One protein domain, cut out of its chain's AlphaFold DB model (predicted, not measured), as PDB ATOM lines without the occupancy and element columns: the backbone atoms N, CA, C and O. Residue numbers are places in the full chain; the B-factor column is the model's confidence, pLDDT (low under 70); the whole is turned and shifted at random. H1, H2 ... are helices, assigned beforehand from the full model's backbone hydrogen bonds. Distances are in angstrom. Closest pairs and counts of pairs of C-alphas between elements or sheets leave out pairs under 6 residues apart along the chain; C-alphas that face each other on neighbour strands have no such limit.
ATOM      1  N   MET A 196      41.175  51.814 -47.520       76.50
ATOM      2  CA  MET A 196      40.140  50.823 -47.761       76.50
ATOM      3  C   MET A 196      39.218  51.183 -48.934       76.50
ATOM      4  O   MET A 196      38.876  50.305 -49.719       76.50
ATOM      5  N   GLU A 197      38.847  52.455 -49.104       81.06
ATOM      6  CA  GLU A 197      38.081  52.922 -50.271       81.06
ATOM      7  C   GLU A 197      38.864  52.735 -51.560       81.06
ATOM      8  O   GLU A 197      38.329  52.200 -52.528       81.06
ATOM      9  N   ARG A 198      40.139  53.142 -51.564       80.19
ATOM     10  CA  ARG A 198      41.014  52.975 -52.728       80.19
ATOM     11  C   ARG A 198      41.149  51.503 -53.086       80.19
ATOM     12  O   ARG A 198      40.877  51.139 -54.219       80.19
ATOM     13  N   ARG A 199      41.403  50.629 -52.112       76.56
ATOM     14  CA  ARG A 199      41.478  49.180 -52.346       76.56
ATOM     15  C   ARG A 199      40.146  48.562 -52.742       76.56
ATOM     16  O   ARG A 199      40.136  47.650 -53.560       76.56
ATOM     17  N   CYS A 200      39.031  49.056 -52.222       77.12
ATOM     18  CA  CYS A 200      37.706  48.643 -52.666       77.12
ATOM     19  C   CYS A 200      37.462  49.009 -54.131       77.12
ATOM     20  O   CYS A 200      36.915  48.195 -54.863       77.12
ATOM     21  N   LEU A 201      37.906  50.181 -54.579       78.56
ATOM     22  CA  LEU A 201      37.807  50.604 -55.977       78.56
ATOM     23  C   LEU A 201      38.796  49.857 -56.887       78.56
ATOM     24  O   LEU A 201      38.431  49.455 -57.988       78.56
ATOM     25  N   ASP A 202      40.027  49.649 -56.420       74.62
ATOM     26  CA  ASP A 202      41.114  49.037 -57.194       74.62
ATOM     27  C   ASP A 202      40.949  47.515 -57.315       74.62
ATOM     28  O   ASP A 202      41.197  46.926 -58.368       74.62
ATOM     29  N   THR A 203      40.532  46.863 -56.227       69.00
ATOM     30  CA  THR A 203      40.340  45.404 -56.144       69.00
ATOM     31  C   THR A 203      38.907  45.012 -56.488       69.00
ATOM     32  O   THR A 203      38.633  43.883 -56.901       69.00
ATOM     33  N   GLY A 204      37.962  45.923 -56.277       57.28
ATOM     34  CA  GLY A 204      36.547  45.646 -56.380       57.28
ATOM     35  C   GLY A 204      35.965  46.065 -57.718       57.28
ATOM     36  O   GLY A 204      35.950  47.223 -58.106       57.28
ATOM     37  N   MET A 205      35.265  45.108 -58.319       52.72
ATOM     38  CA  MET A 205      33.960  45.406 -58.910       52.72
ATOM     39  C   MET A 205      33.970  46.138 -60.259       52.72
ATOM     40  O   MET A 205      32.900  46.572 -60.689       52.72
ATOM     41  N   ALA A 206      35.089  46.186 -60.989       44.50
ATOM     42  CA  ALA A 206      35.047  46.449 -62.429       44.50
ATOM     43  C   ALA A 206      34.112  45.410 -63.091       44.50
ATOM     44  O   ALA A 206      34.453  44.236 -63.233       44.50
ATOM     45  N   GLY A 207      32.879  45.818 -63.402       48.47
ATOM     46  CA  GLY A 207      31.813  44.954 -63.929       48.47
ATOM     47  C   GLY A 207      30.692  44.565 -62.951       48.47
ATOM     48  O   GLY A 207      29.681  44.020 -63.396       48.47
ATOM     49  N   LEU A 208      30.803  44.866 -61.653       56.91
ATOM     50  CA  LEU A 208      29.703  44.697 -60.688       56.91
ATOM     51  C   LEU A 208      28.888  45.979 -60.479       56.91
ATOM     52  O   LEU A 208      27.775  45.881 -59.974       56.91
ATOM     53  N   GLU A 209      29.361  47.134 -60.961       64.00
ATOM     54  CA  GLU A 209      28.585  48.389 -61.035       64.00
ATOM     55  C   GLU A 209      27.187  48.184 -61.627       64.00
ATOM     56  O   GLU A 209      26.205  48.675 -61.083       64.00
ATOM     57  N   ALA A 210      27.072  47.376 -62.686       62.00
ATOM     58  CA  ALA A 210      25.793  47.078 -63.334       62.00
ATOM     59  C   ALA A 210      24.833  46.224 -62.479       62.00
ATOM     60  O   ALA A 210      23.676  46.039 -62.854       62.00
ATOM     61  N   ARG A 211      25.313  45.642 -61.375       67.06
ATOM     62  CA  ARG A 211      24.541  44.773 -60.472       67.06
ATOM     63  C   ARG A 211      24.304  45.389 -59.096       67.06
ATOM     64  O   ARG A 211      23.561  44.804 -58.312       67.06
ATOM     65  N   LEU A 212      24.943  46.515 -58.797       69.38
ATOM     66  CA  LEU A 212      24.719  47.250 -57.562       69.38
ATOM     67  C   LEU A 212      23.482  48.143 -57.699       69.38
ATOM     68  O   LEU A 212      23.240  48.719 -58.757       69.38
ATOM     69  N   GLY A 213      22.720  48.287 -56.611       70.88
ATOM     70  CA  GLY A 213      21.668  49.308 -56.512       70.88
ATOM     71  C   GLY A 213      22.216  50.727 -56.294       70.88
ATOM     72  O   GLY A 213      21.496  51.703 -56.492       70.88
ATOM     73  N   THR A 214      23.509  50.834 -55.964       78.56
ATOM     74  CA  THR A 214      24.217  52.064 -55.584       78.56
ATOM     75  C   THR A 214      25.532  52.199 -56.375       78.56
ATOM     76  O   THR A 214      26.181  51.184 -56.641       78.56
ATOM     77  N   PRO A 215      25.973  53.419 -56.765       84.06
ATOM     78  CA  PRO A 215      27.257  53.618 -57.445       84.06
ATOM     79  C   PRO A 215      28.434  53.030 -56.657       84.06
ATOM     80  O   PRO A 215      28.481  53.161 -55.434       84.06
ATOM     81  N   LEU A 216      29.412  52.430 -57.346       80.56
ATOM     82  CA  LEU A 216      30.524  51.720 -56.701       80.56
ATOM     83  C   LEU A 216      31.313  52.599 -55.717       80.56
ATOM     84  O   LEU A 216      31.611  52.157 -54.614       80.56
ATOM     85  N   ASP A 217      31.583  53.856 -56.072       82.50
ATOM     86  CA  ASP A 217      32.260  54.823 -55.193       82.50
ATOM     87  C   ASP A 217      31.472  55.073 -53.893       82.50
ATOM     88  O   ASP A 217      32.037  55.065 -52.800       82.50
ATOM     89  N   ALA A 218      30.142  55.177 -53.986       83.88
ATOM     90  CA  ALA A 218      29.273  55.339 -52.823       83.88
ATOM     91  C   ALA A 218      29.198  54.059 -51.969       83.88
ATOM     92  O   ALA A 218      29.215  54.141 -50.740       83.88
ATOM     93  N   ALA A 219      29.174  52.883 -52.601       83.75
ATOM     94  CA  ALA A 219      29.207  51.599 -51.905       83.75
ATOM     95  C   ALA A 219      30.538  51.399 -51.160       83.75
ATOM     96  O   ALA A 219      30.535  51.051 -49.978       83.75
ATOM     97  N   CYS A 220      31.669  51.679 -51.814       82.69
ATOM     98  CA  CYS A 220      32.998  51.595 -51.212       82.69
ATOM     99  C   CYS A 220      33.167  52.584 -50.053       82.69
ATOM    100  O   CYS A 220      33.605  52.171 -48.981       82.69
ATOM    101  N   GLY A 221      32.747  53.845 -50.211       85.06
ATOM    102  CA  GLY A 221      32.765  54.831 -49.122       85.06
ATOM    103  C   GLY A 221      31.849  54.461 -47.950       85.06
ATOM    104  O   GLY A 221      32.179  54.690 -46.787       85.06
ATOM    105  N   CYS A 222      30.702  53.836 -48.225       85.62
ATOM    106  CA  CYS A 222      29.824  53.318 -47.179       85.62
ATOM    107  C   CYS A 222      30.476  52.152 -46.421       85.62
ATOM    108  O   CYS A 222      30.532  52.187 -45.194       85.62
ATOM    109  N   MET A 223      31.027  51.156 -47.125       82.81
ATOM    110  CA  MET A 223      31.703  50.016 -46.490       82.81
ATOM    111  C   MET A 223      32.927  50.460 -45.682       82.81
ATOM    112  O   MET A 223      33.131  49.966 -44.576       82.81
ATOM    113  N   ALA A 224      33.685  51.432 -46.200       80.50
ATOM    114  CA  ALA A 224      34.764  52.123 -45.497       80.50
ATOM    115  C   ALA A 224      34.356  52.610 -44.119       80.50
ATOM    116  O   ALA A 224      34.933  52.209 -43.106       80.50
ATOM    117  N   ARG A 225      33.289  53.402 -44.096       83.88
ATOM    118  CA  ARG A 225      32.723  53.955 -42.874       83.88
ATOM    119  C   ARG A 225      32.231  52.871 -41.919       83.88
ATOM    120  O   ARG A 225      32.591  52.900 -40.750       83.88
ATOM    121  N   GLN A 226      31.470  51.898 -42.422       82.88
ATOM    122  CA  GLN A 226      30.909  50.818 -41.602       82.88
ATOM    123  C   GLN A 226      31.992  49.998 -40.902       82.88
ATOM    124  O   GLN A 226      31.856  49.659 -39.730       82.88
ATOM    125  N   MET A 227      33.088  49.698 -41.597       77.38
ATOM    126  CA  MET A 227      34.196  48.972 -40.986       77.38
ATOM    127  C   MET A 227      34.959  49.824 -39.976       77.38
ATOM    128  O   MET A 227      35.279  49.330 -38.902       77.38
ATOM    129  N   TRP A 228      35.213  51.099 -40.271       75.75
ATOM    130  CA  TRP A 228      35.886  51.999 -39.331       75.75
ATOM    131  C   TRP A 228      35.081  52.246 -38.050       75.75
ATOM    132  O   TRP A 228      35.660  52.345 -36.973       75.75
ATOM    133  N   GLU A 229      33.757  52.360 -38.152       78.38
ATOM    134  CA  GLU A 229      32.888  52.670 -37.010       78.38
ATOM    135  C   GLU A 229      32.578  51.448 -36.135       78.38
ATOM    136  O   GLU A 229      32.245  51.605 -34.958       78.38
ATOM    137  N   HIS A 230      32.652  50.235 -36.691       73.31
ATOM    138  CA  HIS A 230      32.146  49.032 -36.020       73.31
ATOM    139  C   HIS A 230      33.169  47.916 -35.832       73.31
ATOM    140  O   HIS A 230      32.869  46.951 -35.127       73.31
ATOM    141  N   LEU A 231      34.363  48.019 -36.420       70.00
ATOM    142  CA  LEU A 231      35.409  47.020 -36.236       70.00
ATOM    143  C   LEU A 231      36.520  47.518 -35.312       70.00
ATOM    144  O   LEU A 231      36.848  48.705 -35.307       70.00
ATOM    145  N   PRO A 232      37.156  46.603 -34.562       69.31
ATOM    146  CA  PRO A 232      38.397  46.903 -33.863       69.31
ATOM    147  C   PRO A 232      39.490  47.406 -34.821       69.31
ATOM    148  O   PRO A 232      39.617  46.912 -35.944       69.31
ATOM    149  N   GLU A 233      40.327  48.344 -34.367       67.38
ATOM    150  CA  GLU A 233      41.398  48.949 -35.182       67.38
ATOM    151  C   GLU A 233      42.364  47.912 -35.784       67.38
ATOM    152  O   GLU A 233      42.810  48.046 -36.927       67.38
ATOM    153  N   ASP A 234      42.665  46.838 -35.049       67.00
ATOM    154  CA  ASP A 234      43.540  45.752 -35.502       67.00
ATOM    155  C   ASP A 234      42.911  44.901 -36.618       67.00
ATOM    156  O   ASP A 234      43.624  44.284 -37.415       67.00
ATOM    157  N   TRP A 235      41.581  44.867 -36.697       69.00
ATOM    158  CA  TRP A 235      40.847  44.241 -37.793       69.00
ATOM    159  C   TRP A 235      40.782  45.149 -39.015       69.00
ATOM    160  O   TRP A 235      41.070  44.686 -40.117       69.00
ATOM    161  N   VAL A 236      40.511  46.444 -38.825       69.44
ATOM    162  CA  VAL A 236      40.547  47.438 -39.913       69.44
ATOM    163  C   VAL A 236      41.909  47.424 -40.607       69.44
ATOM    164  O   VAL A 236      41.976  47.326 -41.830       69.44
ATOM    165  N   ALA A 237      43.002  47.408 -39.836       66.81
ATOM    166  CA  ALA A 237      44.352  47.331 -40.389       66.81
ATOM    167  C   ALA A 237      44.582  46.071 -41.243       66.81
ATOM    168  O   ALA A 237      45.205  46.157 -42.297       66.81
ATOM    169  N   ARG A 238      44.058  44.910 -40.827       68.00
ATOM    170  CA  ARG A 238      44.177  43.659 -41.594       68.00
ATOM    171  C   ARG A 238      43.425  43.712 -42.922       68.00
ATOM    172  O   ARG A 238      43.956  43.259 -43.936       68.00
ATOM    173  N   VAL A 239      42.216  44.273 -42.915       65.38
ATOM    174  CA  VAL A 239      41.395  44.427 -44.124       65.38
ATOM    175  C   VAL A 239      42.020  45.433 -45.086       65.38
ATOM    176  O   VAL A 239      42.024  45.192 -46.289       65.38
ATOM    177  N   GLU A 240      42.599  46.523 -44.585       67.12
ATOM    178  CA  GLU A 240      43.346  47.474 -45.412       67.12
ATOM    179  C   GLU A 240      44.587  46.817 -46.031       67.12
ATOM    180  O   GLU A 240      44.761  46.863 -47.246       67.12
ATOM    181  N   ASP A 241      45.408  46.115 -45.245       63.62
ATOM    182  CA  ASP A 241      46.661  45.527 -45.735       63.62
ATOM    183  C   ASP A 241      46.427  44.452 -46.822       63.62
ATOM    184  O   ASP A 241      47.245  44.294 -47.733       63.62
ATOM    185  N   ARG A 242      45.306  43.719 -46.770       62.38
ATOM    186  CA  ARG A 242      45.025  42.577 -47.659       62.38
ATOM    187  C   ARG A 242      43.611  42.567 -48.224       62.38
ATOM    188  O   ARG A 242      43.042  41.490 -48.315       62.38
ATOM    189  N   PHE A 243      43.041  43.718 -48.578       63.25
ATOM    190  CA  PHE A 243      41.642  43.839 -49.014       63.25
ATOM    191  C   PHE A 243      41.220  42.742 -50.015       63.25
ATOM    192  O   PHE A 243      41.426  42.850 -51.220       63.25
ATOM    193  N   VAL A 244      40.627  41.663 -49.499       68.25
ATOM    194  CA  VAL A 244      40.116  40.519 -50.256       68.25
ATOM    195  C   VAL A 244      38.700  40.233 -49.795       68.25
ATOM    196  O   VAL A 244      38.325  40.509 -48.652       68.25
ATOM    197  N   ARG A 245      37.901  39.669 -50.701       68.25
ATOM    198  CA  ARG A 245      36.482  39.403 -50.469       68.25
ATOM    199  C   ARG A 245      36.253  38.602 -49.186       68.25
ATOM    200  O   ARG A 245      35.329  38.904 -48.442       68.25
ATOM    201  N   GLU A 246      37.070  37.590 -48.939       68.94
ATOM    202  CA  GLU A 246      36.965  36.708 -47.782       68.94
ATOM    203  C   GLU A 246      37.185  37.470 -46.471       68.94
ATOM    204  O   GLU A 246      36.370  37.341 -45.566       68.94
ATOM    205  N   GLU A 247      38.211  38.319 -46.391       72.06
ATOM    206  CA  GLU A 247      38.515  39.134 -45.203       72.06
ATOM    207  C   GLU A 247      37.433  40.191 -44.956       72.06
ATOM    208  O   GLU A 247      37.015  40.402 -43.818       72.06
ATOM    209  N   VAL A 248      36.912  40.806 -46.022       72.25
ATOM    210  CA  VAL A 248      35.788  41.752 -45.950       72.25
ATOM    211  C   VAL A 248      34.525  41.068 -45.425       72.25
ATOM    212  O   VAL A 248      33.859  41.605 -44.542       72.25
ATOM    213  N   LEU A 249      34.198  39.875 -45.932       71.12
ATOM    214  CA  LEU A 249      33.029  39.110 -45.493       71.12
ATOM    215  C   LEU A 249      33.187  38.582 -44.065       71.12
ATOM    216  O   LEU A 249      32.226  38.633 -43.302       71.12
ATOM    217  N   LEU A 250      34.376  38.102 -43.697       73.69
ATOM    218  CA  LEU A 250      34.687  37.681 -42.331       73.69
ATOM    219  C   LEU A 250      34.563  38.854 -41.359       73.69
ATOM    220  O   LEU A 250      33.944  38.705 -40.311       73.69
ATOM    221  N   SER A 251      35.075  40.022 -41.743       74.56
ATOM    222  CA  SER A 251      34.999  41.246 -40.946       74.56
ATOM    223  C   SER A 251      33.563  41.733 -40.790       74.56
ATOM    224  O   SER A 251      33.123  42.019 -39.681       74.56
ATOM    225  N   ALA A 252      32.787  41.742 -41.874       76.25
ATOM    226  CA  ALA A 252      31.363  42.050 -41.818       76.25
ATOM    227  C   ALA A 252      30.603  41.061 -40.917       76.25
ATOM    228  O   ALA A 252      29.690  41.461 -40.209       76.25
ATOM    229  N   ALA A 253      30.994  39.785 -40.896       81.81
ATOM    230  CA  ALA A 253      30.358  38.755 -40.079       81.81
ATOM    231  C   ALA A 253      30.752  38.780 -38.587       81.81
ATOM    232  O   ALA A 253      30.211  37.982 -37.822       81.81
ATOM    233  N   LEU A 254      31.665  39.666 -38.154       77.75
ATOM    234  CA  LEU A 254      32.097  39.744 -36.750       77.75
ATOM    235  C   LEU A 254      30.971  40.177 -35.807       77.75
ATOM    236  O   LEU A 254      30.924  39.717 -34.667       77.75
ATOM    237  N   THR A 255      30.061  41.035 -36.272       78.00
ATOM    238  CA  THR A 255      28.874  41.447 -35.514       78.00
ATOM    239  C   THR A 255      27.649  41.532 -36.431       78.00
ATOM    240  O   THR A 255      27.794  41.805 -37.628       78.00
ATOM    241  N   PRO A 256      26.425  41.311 -35.911       82.94
ATOM    242  CA  PRO A 256      25.198  41.545 -36.673       82.94
ATOM    243  C   PRO A 256      25.099  42.972 -37.235       82.94
ATOM    244  O   PRO A 256      24.626  43.160 -38.356       82.94
ATOM    245  N   GLU A 257      25.572  43.962 -36.477       82.69
ATOM    246  CA  GLU A 257      25.576  45.377 -36.844       82.69
ATOM    247  C   GLU A 257      26.521  45.644 -38.021       82.69
ATOM    248  O   GLU A 257      26.105  46.233 -39.018       82.69
ATOM    249  N   SER A 258      27.758  45.143 -37.958       78.94
ATOM    250  CA  SER A 258      28.729  45.229 -39.056       78.94
ATOM    251  C   SER A 258      28.212  44.540 -40.321       78.94
ATOM    252  O   SER A 258      28.398  45.057 -41.424       78.94
ATOM    253  N   TRP A 259      27.530  43.399 -40.176       83.31
ATOM    254  CA  TRP A 259      26.977  42.655 -41.306       83.31
ATOM    255  C   TRP A 259      25.857  43.428 -41.995       83.31
ATOM    256  O   TRP A 259      25.883  43.591 -43.218       83.31
ATOM    257  N   GLU A 260      24.875  43.917 -41.236       86.56
ATOM    258  CA  GLU A 260      23.773  44.688 -41.814       86.56
ATOM    259  C   GLU A 260      24.273  46.018 -42.388       86.56
ATOM    260  O   GLU A 260      23.845  46.404 -43.476       86.56
ATOM    261  N   GLY A 261      25.236  46.655 -41.720       84.94
ATOM    262  CA  GLY A 261      25.931  47.846 -42.190       84.94
ATOM    263  C   GLY A 261      26.554  47.642 -43.568       84.94
ATOM    264  O   GLY A 261      26.147  48.294 -44.532       84.94
ATOM    265  N   VAL A 262      27.473  46.682 -43.703       82.38
ATOM    266  CA  VAL A 262      28.131  46.363 -44.985       82.38
ATOM    267  C   VAL A 262      27.114  45.925 -46.044       82.38
ATOM    268  O   VAL A 262      27.210  46.339 -47.199       82.38
ATOM    269  N   ARG A 263      26.094  45.137 -45.674       84.12
ATOM    270  CA  ARG A 263      25.039  44.703 -46.604       84.12
ATOM    271  C   ARG A 263      24.204  45.872 -47.124       84.12
ATOM    272  O   ARG A 263      23.823  45.861 -48.294       84.12
ATOM    273  N   SER A 264      23.906  46.857 -46.278       86.25
ATOM    274  CA  SER A 264      23.133  48.042 -46.659       86.25
ATOM    275  C   SER A 264      23.859  48.901 -47.694       86.25
ATOM    276  O   SER A 264      23.210  49.441 -48.579       86.25
ATOM    277  N   CYS A 265      25.195  48.929 -47.660       83.94
ATOM    278  CA  CYS A 265      26.022  49.672 -48.613       83.94
ATOM    279  C   CYS A 265      25.947  49.152 -50.057       83.94
ATOM    280  O   CYS A 265      26.342  49.856 -50.982       83.94
ATOM    281  N   LEU A 266      25.494  47.908 -50.251       77.50
ATOM    282  CA  LEU A 266      25.422  47.248 -51.560       77.50
ATOM    283  C   LEU A 266      24.025  47.325 -52.205       77.50
ATOM    284  O   LEU A 266      23.864  46.906 -53.355       77.50
TER     285      LEU A 266
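Overview. This is residues 196 to 266 of the 267 residues of an uncharacterized protein of Maliponia aquimaris (UniProt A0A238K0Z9). The long helix H2 forms one side of a small helical body, with H1 and H5 packed on it and the hairpin of H3 and H4 across from it. The loop of residues 204 to 215 lies at one end. The 71 printed residues, all helix by class with no named strand, are compact: radius of gyration of the C-alphas 11.1 A, spans 32 by 23 by 17 A.

Arrangement. Start at H1, residues 196 to 203; it forms a hairpin with H2, residues 216 to 230, the closest C-alphas being Glu 197 and Cys 220, 5.3 A. H2 touches H5, residues 256 to 264, at a shallow tilt of 12 degrees, opposite ways; closest are C-alphas 223 and 262, 5.3 A. H3, residues 233 to 241, forms a hairpin with H4, residues 245 to 252; closest are C-alphas 239 and 247, 6.1 A. Every O i to N i+4 pair is within hydrogen-bond range in H1 to H5.

Along the chain. Find C-alpha 196 at (40.140, 50.823, -47.761), where H1 begins; H2 runs 20.9 A from its first to its last C-alpha, and H5 ends at C-alpha 264 at (23.133, 48.042, -46.659).

Size, cuts and confidence. The printed part has no cut; H1 to H2 is a long link. Residues 203 to 212 and 232 to 246 have pLDDT under 70.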